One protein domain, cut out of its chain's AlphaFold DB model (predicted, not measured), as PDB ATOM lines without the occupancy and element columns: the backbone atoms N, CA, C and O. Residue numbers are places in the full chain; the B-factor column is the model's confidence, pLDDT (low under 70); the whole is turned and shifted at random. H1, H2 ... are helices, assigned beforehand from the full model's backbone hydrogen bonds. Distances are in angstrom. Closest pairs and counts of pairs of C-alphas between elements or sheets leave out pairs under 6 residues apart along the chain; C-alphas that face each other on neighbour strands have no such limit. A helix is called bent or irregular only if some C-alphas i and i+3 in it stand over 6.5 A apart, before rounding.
ATOM      1  N   LEU A   8     -60.161 -35.114 -24.170       84.56
ATOM      2  CA  LEU A   8     -60.353 -34.325 -25.393       84.56
ATOM      3  C   LEU A   8     -59.069 -33.652 -25.874       84.56
ATOM      4  O   LEU A   8     -58.525 -33.875 -26.959       84.56
ATOM      5  N   ARG A   9     -58.607 -32.783 -24.984       86.56
ATOM      6  CA  ARG A   9     -57.472 -31.897 -25.181       86.56
ATOM      7  C   ARG A   9     -56.159 -32.667 -25.244       86.56
ATOM      8  O   ARG A   9     -55.312 -32.331 -26.069       86.56
ATOM      9  N   ASP A  10     -55.996 -33.685 -24.410       85.69
ATOM     10  CA  ASP A  10     -54.785 -34.499 -24.374       85.69
ATOM     11  C   ASP A  10     -54.621 -35.308 -25.662       85.69
ATOM     12  O   ASP A  10     -53.562 -35.236 -26.292       85.69
ATOM     13  N   VAL A  11     -55.685 -35.990 -26.105       87.44
ATOM     14  CA  VAL A  11     -55.732 -36.707 -27.387       87.44
ATOM     15  C   VAL A  11     -55.402 -35.745 -28.521       87.44
ATOM     16  O   VAL A  11     -54.484 -35.999 -29.303       87.44
ATOM     17  N   TYR A  12     -56.081 -34.596 -28.571       89.44
ATOM     18  CA  TYR A  12     -55.809 -33.573 -29.575       89.44
ATOM     19  C   TYR A  12     -54.335 -33.141 -29.580       89.44
ATOM     20  O   TYR A  12     -53.735 -33.031 -30.649       89.44
ATOM     21  N   SER A  13     -53.723 -32.941 -28.409       89.12
ATOM     22  CA  SER A  13     -52.316 -32.537 -28.318       89.12
ATOM     23  C   SER A  13     -51.367 -33.589 -28.902       89.12
ATOM     24  O   SER A  13     -50.478 -33.238 -29.681       89.12
ATOM     25  N   VAL A  14     -51.599 -34.876 -28.607       90.38
ATOM     26  CA  VAL A  14     -50.781 -35.989 -29.107       90.38
ATOM     27  C   VAL A  14     -50.903 -36.087 -30.624       90.38
ATOM     28  O   VAL A  14     -49.890 -36.150 -31.323       90.38
ATOM     29  N   PHE A  15     -52.127 -36.022 -31.153       90.25
ATOM     30  CA  PHE A  15     -52.359 -36.044 -32.596       90.25
ATOM     31  C   PHE A  15     -51.770 -34.820 -33.302       90.25
ATOM     32  O   PHE A  15     -51.225 -34.954 -34.394       90.25
ATOM     33  N   ASN A  16     -51.808 -33.636 -32.687       90.88
ATOM     34  CA  ASN A  16     -51.213 -32.435 -33.267       90.88
ATOM     35  C   ASN A  16     -49.680 -32.559 -33.389       90.88
ATOM     36  O   ASN A  16     -49.111 -32.260 -34.441       90.88
ATOM     37  N   ILE A  17     -49.016 -33.077 -32.348       89.25
ATOM     38  CA  ILE A  17     -47.574 -33.375 -32.368       89.25
ATOM     39  C   ILE A  17     -47.260 -34.423 -33.441       89.25
ATOM     40  O   ILE A  17     -46.341 -34.244 -34.246       89.25
ATOM     41  N   PHE A  18     -48.044 -35.501 -33.481       92.50
ATOM     42  CA  PHE A  18     -47.896 -36.574 -34.458       92.50
ATOM     43  C   PHE A  18     -48.009 -36.063 -35.899       92.50
ATOM     44  O   PHE A  18     -47.114 -36.314 -36.705       92.50
ATOM     45  N   CYS A  19     -49.051 -35.291 -36.217       91.75
ATOM     46  CA  CYS A  19     -49.267 -34.722 -37.547       91.75
ATOM     47  C   CYS A  19     -48.087 -33.848 -37.997       91.75
ATOM     48  O   CYS A  19     -47.644 -33.945 -39.144       91.75
ATOM     49  N   GLY A  20     -47.545 -33.023 -37.093       91.69
ATOM     50  CA  GLY A  20     -46.358 -32.214 -37.368       91.69
ATOM     51  C   GLY A  20     -45.127 -33.068 -37.680       91.69
ATOM     52  O   GLY A  20     -44.434 -32.821 -38.669       91.69
ATOM     53  N   LYS A  21     -44.885 -34.110 -36.878       92.62
ATOM     54  CA  LYS A  21     -43.728 -34.999 -37.038       92.62
ATOM     55  C   LYS A  21     -43.823 -35.864 -38.291       92.62
ATOM     56  O   LYS A  21     -42.861 -35.941 -39.048       92.62
ATOM     57  N   PHE A  22     -44.990 -36.446 -38.562       95.12
ATOM     58  CA  PHE A  22     -45.231 -37.230 -39.772       95.12
ATOM     59  C   PHE A  22     -45.006 -36.391 -41.037       95.12
ATOM     60  O   PHE A  22     -44.325 -36.823 -41.964       95.12
ATOM     61  N   ARG A  23     -45.490 -35.142 -41.048       95.62
ATOM     62  CA  ARG A  23     -45.230 -34.205 -42.147       95.62
ATOM     63  C   ARG A  23     -43.735 -33.970 -42.362       95.62
ATOM     64  O   ARG A  23     -43.282 -34.003 -43.501       95.62
ATOM     65  N   GLN A  24     -42.971 -33.739 -41.295       96.06
ATOM     66  CA  GLN A  24     -41.519 -33.556 -41.392       96.06
ATOM     67  C   GLN A  24     -40.813 -34.803 -41.938       96.06
ATOM     68  O   GLN A  24     -39.934 -34.672 -42.789       96.06
ATOM     69  N   MET A  25     -41.224 -35.997 -41.497       95.56
ATOM     70  CA  MET A  25     -40.691 -37.274 -41.985       95.56
ATOM     71  C   MET A  25     -40.918 -37.426 -43.490       95.56
ATOM     72  O   MET A  25     -39.961 -37.622 -44.234       95.56
ATOM     73  N   VAL A  26     -42.151 -37.215 -43.961       95.81
ATOM     74  CA  VAL A  26     -42.482 -37.279 -45.394       95.81
ATOM     75  C   VAL A  26     -41.725 -36.221 -46.197       95.81
ATOM     76  O   VAL A  26     -41.162 -36.531 -47.244       95.81
ATOM     77  N   CYS A  27     -41.666 -34.974 -45.717       96.31
ATOM     78  CA  CYS A  27     -40.911 -33.919 -46.391       96.31
ATOM     79  C   CYS A  27     -39.425 -34.272 -46.532       96.31
ATOM     80  O   CYS A  27     -38.838 -34.028 -47.582       96.31
ATOM     81  N   THR A  28     -38.834 -34.874 -45.502       96.19
ATOM     82  CA  THR A  28     -37.427 -35.286 -45.516       96.19
ATOM     83  C   THR A  28     -37.212 -36.468 -46.459       96.19
ATOM     84  O   THR A  28     -36.336 -36.413 -47.317       96.19
ATOM     85  N   ALA A  29     -38.045 -37.507 -46.358       95.69
ATOM     86  CA  ALA A  29     -37.924 -38.727 -47.154       95.69
ATOM     87  C   ALA A  29     -38.156 -38.485 -48.655       95.69
ATOM     88  O   ALA A  29     -37.452 -39.044 -49.491       95.69
ATOM     89  N   CYS A  30     -39.115 -37.627 -49.007       94.69
ATOM     90  CA  CYS A  30     -39.446 -37.318 -50.399       94.69
ATOM     91  C   CYS A  30     -38.738 -36.062 -50.940       94.69
ATOM     92  O   CYS A  30     -38.992 -35.671 -52.080       94.69
ATOM     93  N   ASN A  31     -37.878 -35.413 -50.142       96.00
ATOM     94  CA  ASN A  31     -37.250 -34.125 -50.460       96.00
ATOM     95  C   ASN A  31     -38.274 -33.054 -50.896       96.00
ATOM     96  O   ASN A  31     -38.134 -32.373 -51.916       96.00
ATOM     97  N   TRP A  32     -39.366 -32.943 -50.143       95.25
ATOM     98  CA  TRP A  32     -40.441 -31.997 -50.412       95.25
ATOM     99  C   TRP A  32     -40.380 -30.787 -49.489       95.25
ATOM    100  O   TRP A  32     -40.062 -30.875 -48.306       95.25
ATOM    101  N   SER A  33     -40.822 -29.649 -50.019       96.06
ATOM    102  CA  SER A  33     -41.210 -28.506 -49.201       96.06
ATOM    103  C   SER A  33     -42.590 -28.722 -48.568       96.06
ATOM    104  O   SER A  33     -43.442 -29.432 -49.108       96.06
ATOM    105  N   GLU A  34     -42.860 -28.044 -47.453       93.81
ATOM    106  CA  GLU A  34     -44.166 -28.080 -46.779       93.81
ATOM    107  C   GLU A  34     -45.359 -27.734 -47.703       93.81
ATOM    108  O   GLU A  34     -46.348 -28.475 -47.703       93.81
ATOM    109  N   PRO A  35     -45.284 -26.719 -48.589       94.00
ATOM    110  CA  PRO A  35     -46.332 -26.481 -49.586       94.00
ATOM    111  C   PRO A  35     -46.546 -27.658 -50.550       94.00
ATOM    112  O   PRO A  35     -47.670 -27.910 -50.991       94.00
ATOM    113  N   THR A  36     -45.481 -28.386 -50.895       92.94
ATOM    114  CA  THR A  36     -45.551 -29.553 -51.787       92.94
ATOM    115  C   THR A  36     -46.225 -30.733 -51.110       92.94
ATOM    116  O   THR A  36     -47.092 -31.348 -51.732       92.94
ATOM    117  N   PHE A  37     -45.916 -30.974 -49.834       93.44
ATOM    118  CA  PHE A  37     -46.618 -31.957 -49.015       93.44
ATOM    119  C   PHE A  37     -48.129 -31.719 -49.047       93.44
ATOM    120  O   PHE A  37     -48.888 -32.583 -49.485       93.44
ATOM    121  N   TYR A  38     -48.580 -30.513 -48.688       90.75
ATOM    122  CA  TYR A  38     -50.011 -30.213 -48.659       90.75
ATOM    123  C   TYR A  38     -50.663 -30.270 -50.042       90.75
ATOM    124  O   TYR A  38     -51.838 -30.620 -50.152       90.75
ATOM    125  N   ARG A  39     -49.947 -29.911 -51.112       89.06
ATOM    126  CA  ARG A  39     -50.470 -30.017 -52.481       89.06
ATOM    127  C   ARG A  39     -50.668 -31.476 -52.886       89.06
ATOM    128  O   ARG A  39     -51.754 -31.821 -53.332       89.06
ATOM    129  N   LYS A  40     -49.650 -32.325 -52.719       88.38
ATOM    130  CA  LYS A  40     -49.689 -33.725 -53.164       88.38
ATOM    131  C   LYS A  40     -50.606 -34.596 -52.297       88.38
ATOM    132  O   LYS A  40     -51.388 -35.359 -52.852       88.38
ATOM    133  N   MET A  41     -50.591 -34.420 -50.974       86.25
ATOM    134  CA  MET A  41     -51.398 -35.231 -50.046       86.25
ATOM    135  C   MET A  41     -52.904 -34.924 -50.112       86.25
ATOM    136  O   MET A  41     -53.720 -35.813 -49.897       86.25
ATOM    137  N   ARG A  42     -53.312 -33.687 -50.447       79.75
ATOM    138  CA  ARG A  42     -54.742 -33.312 -50.546       79.75
ATOM    139  C   ARG A  42     -55.430 -33.803 -51.820       79.75
ATOM    140  O   ARG A  42     -56.654 -33.827 -51.885       79.75
ATOM    141  N   CYS A  43     -54.678 -34.178 -52.850       65.81
ATOM    142  CA  CYS A  43     -55.235 -34.459 -54.172       65.81
ATOM    143  C   CYS A  43     -55.856 -35.861 -54.338       65.81
ATOM    144  O   CYS A  43     -56.112 -36.269 -55.470       65.81
ATOM    145  N   HIS A  44     -56.118 -36.589 -53.249       59.84
ATOM    146  CA  HIS A  44     -56.417 -38.023 -53.305       59.84
ATOM    147  C   HIS A  44     -57.908 -38.405 -53.371       59.84
ATOM    148  O   HIS A  44     -58.218 -39.594 -53.439       59.84
ATOM    149  N   TYR A  45     -58.847 -37.452 -53.389       54.78
ATOM    150  CA  TYR A  45     -60.270 -37.801 -53.464       54.78
ATOM    151  C   TYR A  45     -60.831 -37.668 -54.888       54.78
ATOM    152  O   TYR A  45     -60.930 -36.546 -55.404       54.78
ATOM    153  N   PRO A  46     -61.246 -38.770 -55.544       55.09
ATOM    154  CA  PRO A  46     -62.194 -38.658 -56.636       55.09
ATOM    155  C   PRO A  46     -63.488 -38.080 -56.063       55.09
ATOM    156  O   PRO A  46     -64.147 -38.683 -55.222       55.09
ATOM    157  N   SER A  58     -45.410 -40.334 -57.407       89.38
ATOM    158  CA  SER A  58     -44.672 -41.411 -58.057       89.38
ATOM    159  C   SER A  58     -44.696 -42.663 -57.174       89.38
ATOM    160  O   SER A  58     -44.859 -42.561 -55.959       89.38
ATOM    161  N   LYS A  59     -44.469 -43.842 -57.765       89.69
ATOM    162  CA  LYS A  59     -44.382 -45.101 -57.002       89.69
ATOM    163  C   LYS A  59     -43.331 -45.039 -55.887       89.69
ATOM    164  O   LYS A  59     -43.583 -45.495 -54.783       89.69
ATOM    165  N   ALA A  60     -42.188 -44.408 -56.162       91.81
ATOM    166  CA  ALA A  60     -41.126 -44.233 -55.175       91.81
ATOM    167  C   ALA A  60     -41.553 -43.324 -54.009       91.81
ATOM    168  O   ALA A  60     -41.242 -43.609 -52.857       91.81
ATOM    169  N   GLU A  61     -42.286 -42.242 -54.292       93.50
ATOM    170  CA  GLU A  61     -42.842 -41.373 -53.246       93.50
ATOM    171  C   GLU A  61     -43.902 -42.107 -52.419       93.50
ATOM    172  O   GLU A  61     -43.919 -41.976 -51.202       93.50
ATOM    173  N   GLU A  62     -44.761 -42.899 -53.060       92.06
ATOM    174  CA  GLU A  62     -45.778 -43.707 -52.382       92.06
ATOM    175  C   GLU A  62     -45.149 -44.732 -51.427       92.06
ATOM    176  O   GLU A  62     -45.507 -44.773 -50.251       92.06
ATOM    177  N   GLU A  63     -44.161 -45.498 -51.893       94.44
ATOM    178  CA  GLU A  63     -43.427 -46.461 -51.066       94.44
ATOM    179  C   GLU A  63     -42.706 -45.781 -49.893       94.44
ATOM    180  O   GLU A  63     -42.770 -46.262 -48.759       94.44
ATOM    181  N   ALA A  64     -42.068 -44.630 -50.137       94.31
ATOM    182  CA  ALA A  64     -41.429 -43.847 -49.084       94.31
ATOM    183  C   ALA A  64     -42.447 -43.376 -48.035       94.31
ATOM    184  O   ALA A  64     -42.222 -43.542 -46.839       94.31
ATOM    185  N   ILE A  65     -43.598 -42.848 -48.461       94.69
ATOM    186  CA  ILE A  65     -44.658 -42.386 -47.556       94.69
ATOM    187  C   ILE A  65     -45.219 -43.539 -46.727       94.69
ATOM    188  O   ILE A  65     -45.419 -43.366 -45.528       94.69
ATOM    189  N   LEU A  66     -45.452 -44.711 -47.325       94.06
ATOM    190  CA  LEU A  66     -45.943 -45.888 -46.603       94.06
ATOM    191  C   LEU A  66     -44.947 -46.354 -45.538       94.06
ATOM    192  O   LEU A  66     -45.345 -46.663 -44.412       94.06
ATOM    193  N   LYS A  67     -43.651 -46.345 -45.862       95.50
ATOM    194  CA  LYS A  67     -42.588 -46.661 -44.906       95.50
ATOM    195  C   LYS A  67     -42.563 -45.668 -43.743       95.50
ATOM    196  O   LYS A  67     -42.569 -46.087 -42.585       95.50
ATOM    197  N   GLU A  68     -42.583 -44.368 -44.030       95.00
ATOM    198  CA  GLU A  68     -42.602 -43.336 -42.988       95.00
ATOM    199  C   GLU A  68     -43.892 -43.382 -42.156       95.00
ATOM    200  O   GLU A  68     -43.851 -43.163 -40.948       95.00
ATOM    201  N   ALA A  69     -45.033 -43.711 -42.766       93.62
ATOM    202  CA  ALA A  69     -46.311 -43.859 -42.072       93.62
ATOM    203  C   ALA A  69     -46.287 -45.028 -41.086       93.62
ATOM    204  O   ALA A  69     -46.776 -44.887 -39.965       93.62
ATOM    205  N   HIS A  70     -45.677 -46.152 -41.470       93.81
ATOM    206  CA  HIS A  70     -45.500 -47.288 -40.573       93.81
ATOM    207  C   HIS A  70     -44.671 -46.891 -39.342       93.81
ATOM    208  O   HIS A  70     -45.152 -47.013 -38.217       93.81
ATOM    209  N   ILE A  71     -43.496 -46.288 -39.547       93.31
ATOM    210  CA  ILE A  71     -42.620 -45.822 -38.454       93.31
ATOM    211  C   ILE A  71     -43.337 -44.784 -37.576       93.31
ATOM    212  O   ILE A  71     -43.282 -44.830 -36.345       93.31
ATOM    213  N   ALA A  72     -44.044 -43.837 -38.193       92.75
ATOM    214  CA  ALA A  72     -44.793 -42.823 -37.469       92.75
ATOM    215  C   ALA A  72     -45.916 -43.449 -36.624       92.75
ATOM    216  O   ALA A  72     -46.133 -43.012 -35.494       92.75
ATOM    217  N   SER A  73     -46.600 -44.481 -37.126       92.31
ATOM    218  CA  SER A  73     -47.660 -45.170 -36.382       92.31
ATOM    219  C   SER A  73     -47.131 -45.865 -35.122       92.31
ATOM    220  O   SER A  73     -47.748 -45.760 -34.063       92.31
ATOM    221  N   GLU A  74     -45.940 -46.466 -35.179       92.56
ATOM    222  CA  GLU A  74     -45.283 -47.030 -33.997       92.56
ATOM    223  C   GLU A  74     -44.926 -45.945 -32.973       92.56
ATOM    224  O   GLU A  74     -45.082 -46.136 -31.765       92.56
ATOM    225  N   HIS A  75     -44.472 -44.775 -33.437       89.44
ATOM    226  CA  HIS A  75     -44.234 -43.630 -32.558       89.44
ATOM    227  C   HIS A  75     -45.524 -43.115 -31.914       89.44
ATOM    228  O   HIS A  75     -45.511 -42.779 -30.730       89.44
ATOM    229  N   LEU A  76     -46.632 -43.075 -32.659       91.19
ATOM    230  CA  LEU A  76     -47.934 -42.686 -32.124       91.19
ATOM    231  C   LEU A  76     -48.386 -43.651 -31.026       91.19
ATOM    232  O   LEU A  76     -48.786 -43.195 -29.961       91.19
ATOM    233  N   LEU A  77     -48.262 -44.962 -31.243       90.50
ATOM    234  CA  LEU A  77     -48.598 -45.966 -30.230       90.50
ATOM    235  C   LEU A  77     -47.795 -45.764 -28.942       90.50
ATOM    236  O   LEU A  77     -48.374 -45.762 -27.858       90.50
ATOM    237  N   LYS A  78     -46.486 -45.510 -29.050       88.44
ATOM    238  CA  LYS A  78     -45.632 -45.212 -27.889       88.44
ATOM    239  C   LYS A  78     -46.069 -43.939 -27.163       88.44
ATOM    240  O   LYS A  78     -46.140 -43.943 -25.938       88.44
ATOM    241  N   LEU A  79     -46.392 -42.870 -27.897       85.50
ATOM    242  CA  LEU A  79     -46.890 -41.622 -27.305       85.50
ATOM    243  C   LEU A  79     -48.219 -41.841 -26.577       85.50
ATOM    244  O   LEU A  79     -48.380 -41.384 -25.450       85.50
ATOM    245  N   LEU A  80     -49.153 -42.573 -27.185       87.38
ATOM    246  CA  LEU A  80     -50.436 -42.893 -26.562       87.38
ATOM    247  C   LEU A  80     -50.245 -43.731 -25.291       87.38
ATOM    248  O   LEU A  80     -50.821 -43.407 -24.258       87.38
ATOM    249  N   GLN A  81     -49.383 -44.750 -25.328       86.19
ATOM    250  CA  GLN A  81     -49.054 -45.551 -24.147       86.19
ATOM    251  C   GLN A  81     -48.442 -44.697 -23.030       86.19
ATOM    252  O   GLN A  81     -48.847 -44.809 -21.881       86.19
ATOM    253  N   GLN A  82     -47.510 -43.798 -23.346       81.75
ATOM    254  CA  GLN A  82     -46.912 -42.909 -22.344       81.75
ATOM    255  C   GLN A  82     -47.927 -41.940 -21.724       81.75
ATOM    256  O   GLN A  82     -47.854 -41.662 -20.532       81.75
ATOM    257  N   HIS A  83     -48.863 -41.419 -22.522       78.00
ATOM    258  CA  HIS A  83     -49.814 -40.397 -22.081       78.00
ATOM    259  C   HIS A  83     -51.058 -40.950 -21.375       78.00
ATOM    260  O   HIS A  83     -51.639 -40.239 -20.554       78.00
ATOM    261  N   PHE A  84     -51.480 -42.175 -21.703       78.44
ATOM    262  CA  PHE A  84     -52.755 -42.736 -21.240       78.44
ATOM    263  C   PHE A  84     -52.618 -43.973 -20.348       78.44
ATOM    264  O   PHE A  84     -53.599 -44.363 -19.730       78.44
ATOM    265  N   ASN A  85     -51.426 -44.559 -20.208       73.88
ATOM    266  CA  ASN A  85     -51.216 -45.722 -19.336       73.88
ATOM    267  C   ASN A  85     -50.900 -45.343 -17.873       73.88
ATOM    268  O   ASN A  85     -50.423 -46.170 -17.102       73.88
ATOM    269  N   THR A  86     -51.139 -44.085 -17.485       67.12
ATOM    270  CA  THR A  86     -51.086 -43.614 -16.093       67.12
ATOM    271  C   THR A  86     -52.499 -43.626 -15.493       67.12
ATOM    272  O   THR A  86     -53.246 -42.667 -15.721       67.12
ATOM    273  N   PRO A  87     -52.880 -44.671 -14.729       59.69
ATOM    274  CA  PRO A  87     -54.236 -44.827 -14.187       59.69
ATOM    275  C   PRO A  87     -54.649 -43.687 -13.245       59.69
ATOM    276  O   PRO A  87     -55.828 -43.373 -13.130       59.69
ATOM    277  N   GLU A  88     -53.681 -42.992 -12.645       64.00
ATOM    278  CA  GLU A  88     -53.913 -41.836 -11.768       64.00
ATOM    279  C   GLU A  88     -54.526 -40.625 -12.492       64.00
ATOM    280  O   GLU A  88     -55.168 -39.786 -11.864       64.00
ATOM    281  N   LYS A  89     -54.337 -40.511 -13.815       66.81
ATOM    282  CA  LYS A  89     -54.749 -39.328 -14.587       66.81
ATOM    283  C   LYS A  89     -56.206 -39.391 -15.059       66.81
ATOM    284  O   LYS A  89     -56.823 -38.349 -15.267       66.81
ATOM    285  N   TYR A  90     -56.746 -40.598 -15.226       66.12
ATOM    286  CA  TYR A  90     -58.077 -40.848 -15.786       66.12
ATOM    287  C   TYR A  90     -58.839 -41.945 -15.014       66.12
ATOM    288  O   TYR A  90     -59.269 -42.922 -15.624       66.12
ATOM    289  N   PRO A  91     -59.042 -41.801 -13.690       61.00
ATOM    290  CA  PRO A  91     -59.638 -42.855 -12.862       61.00
ATOM    291  C   PRO A  91     -61.076 -43.211 -13.282       61.00
ATOM    292  O   PRO A  91     -61.434 -44.382 -13.330       61.00
TER     293      PRO A  91
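This is residues 8 to 46 and 58 to 91 of the 118 residues of an uncharacterized protein of Chitinophaga varians (UniProt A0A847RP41). Two long helices, H3 and H1, run side by side in opposite directions as a narrow V, closest near the last residues of H1, and a short helix, H2, crosses that end of H1 on the side away from H3. Residues 85 to 91 stick out as a tail after H3, and residues 41 to 46 stick out at the end of H2 up to a cut in the chain. The printed part has 73 residues with three named helices, in the order H1, H2, H3, and no named strand, and its class is all helix. It is loose, with a radius of gyration of the C-alphas of 14.9 A, and its C-alphas span 47 by 24 by 20 A along the three main axes, with the tail after H3 adding to the longest span.

The longest helix is H3, residues 59 to 84, 26 residues from Lys 59 to Phe 84. C-alpha 59 is at (-44.382, -45.101, -57.002) and C-alpha 84 is at (-52.755, -42.736, -21.240), with 36.8 A from first to last C-alpha. The z values therein rise from one end to the other, and its N-to-C direction is (-0.20, 0.04, 0.98). H1 is residues 8 to 29, 22 residues, and measures 31.6 A from first to last C-alpha. It begins with C-alpha 8 at (-60.353, -34.325, -25.393), and its N-to-C direction is (0.66, -0.08, -0.75). H2 is residues 34 to 42, from Glu 34 to Arg 42, nine residues and 12.4 A long. No helix is bent or irregular.

H3 and H1 touch, with 17 pairs of C-alphas within 8 A. Their closest C-alphas are those of Val 26 in H1 and Ile 65 in H3, 6.0 A apart. The two helices run opposite ways at a shallow tilt of 30 degrees, and their centres are 9.9 A apart. H2 follows H1 by a tight link of four residues, 30 to 33. H1 touches H2 with residues 23 to 27 alone, over 5 pairs of C-alphas within 8 A. The closest C-alphas of these two are those of Cys 27 and Phe 37, 6.6 A apart. Their lines stand at 75 degrees, about perpendicular, and their centres are 15.1 A apart. H2 and H3 are apart, and H1 touches both H2 and H3. In the backbones of H1, H2 and H3, every O i to N i+4 pair is within hydrogen-bond range.

The outline is only just a rod, at 47 by 24 by 20 A. The two C-alphas farthest apart are those of Ser 58 and Pro 91, at 47.6 A, while the first and last printed C-alphas, of Leu 8 and Pro 91, are 15.2 A apart. Two stretches stand free: residues 41 to 46, of which 41 and 42 belong to H2, and residues 85 to 91. Without them the body has 60 residues and spans 37 by 21 by 14 A, with a radius of gyration of 12.7 A. Residues 47 to 57 are cut out and not printed, and C-alphas 46 and 58 are 17.8 A apart across the cut. The link from H2 to H3 runs across this cut, with 16 residues between the two helices in the chain, 11 of them not printed. The mean pLDDT of the printed part is 86.9. Ten residues are under 70, namely residues 43 to 46 and residues 86 to 91; the mean is 92 for H1 and 90 for each of H2 and H3.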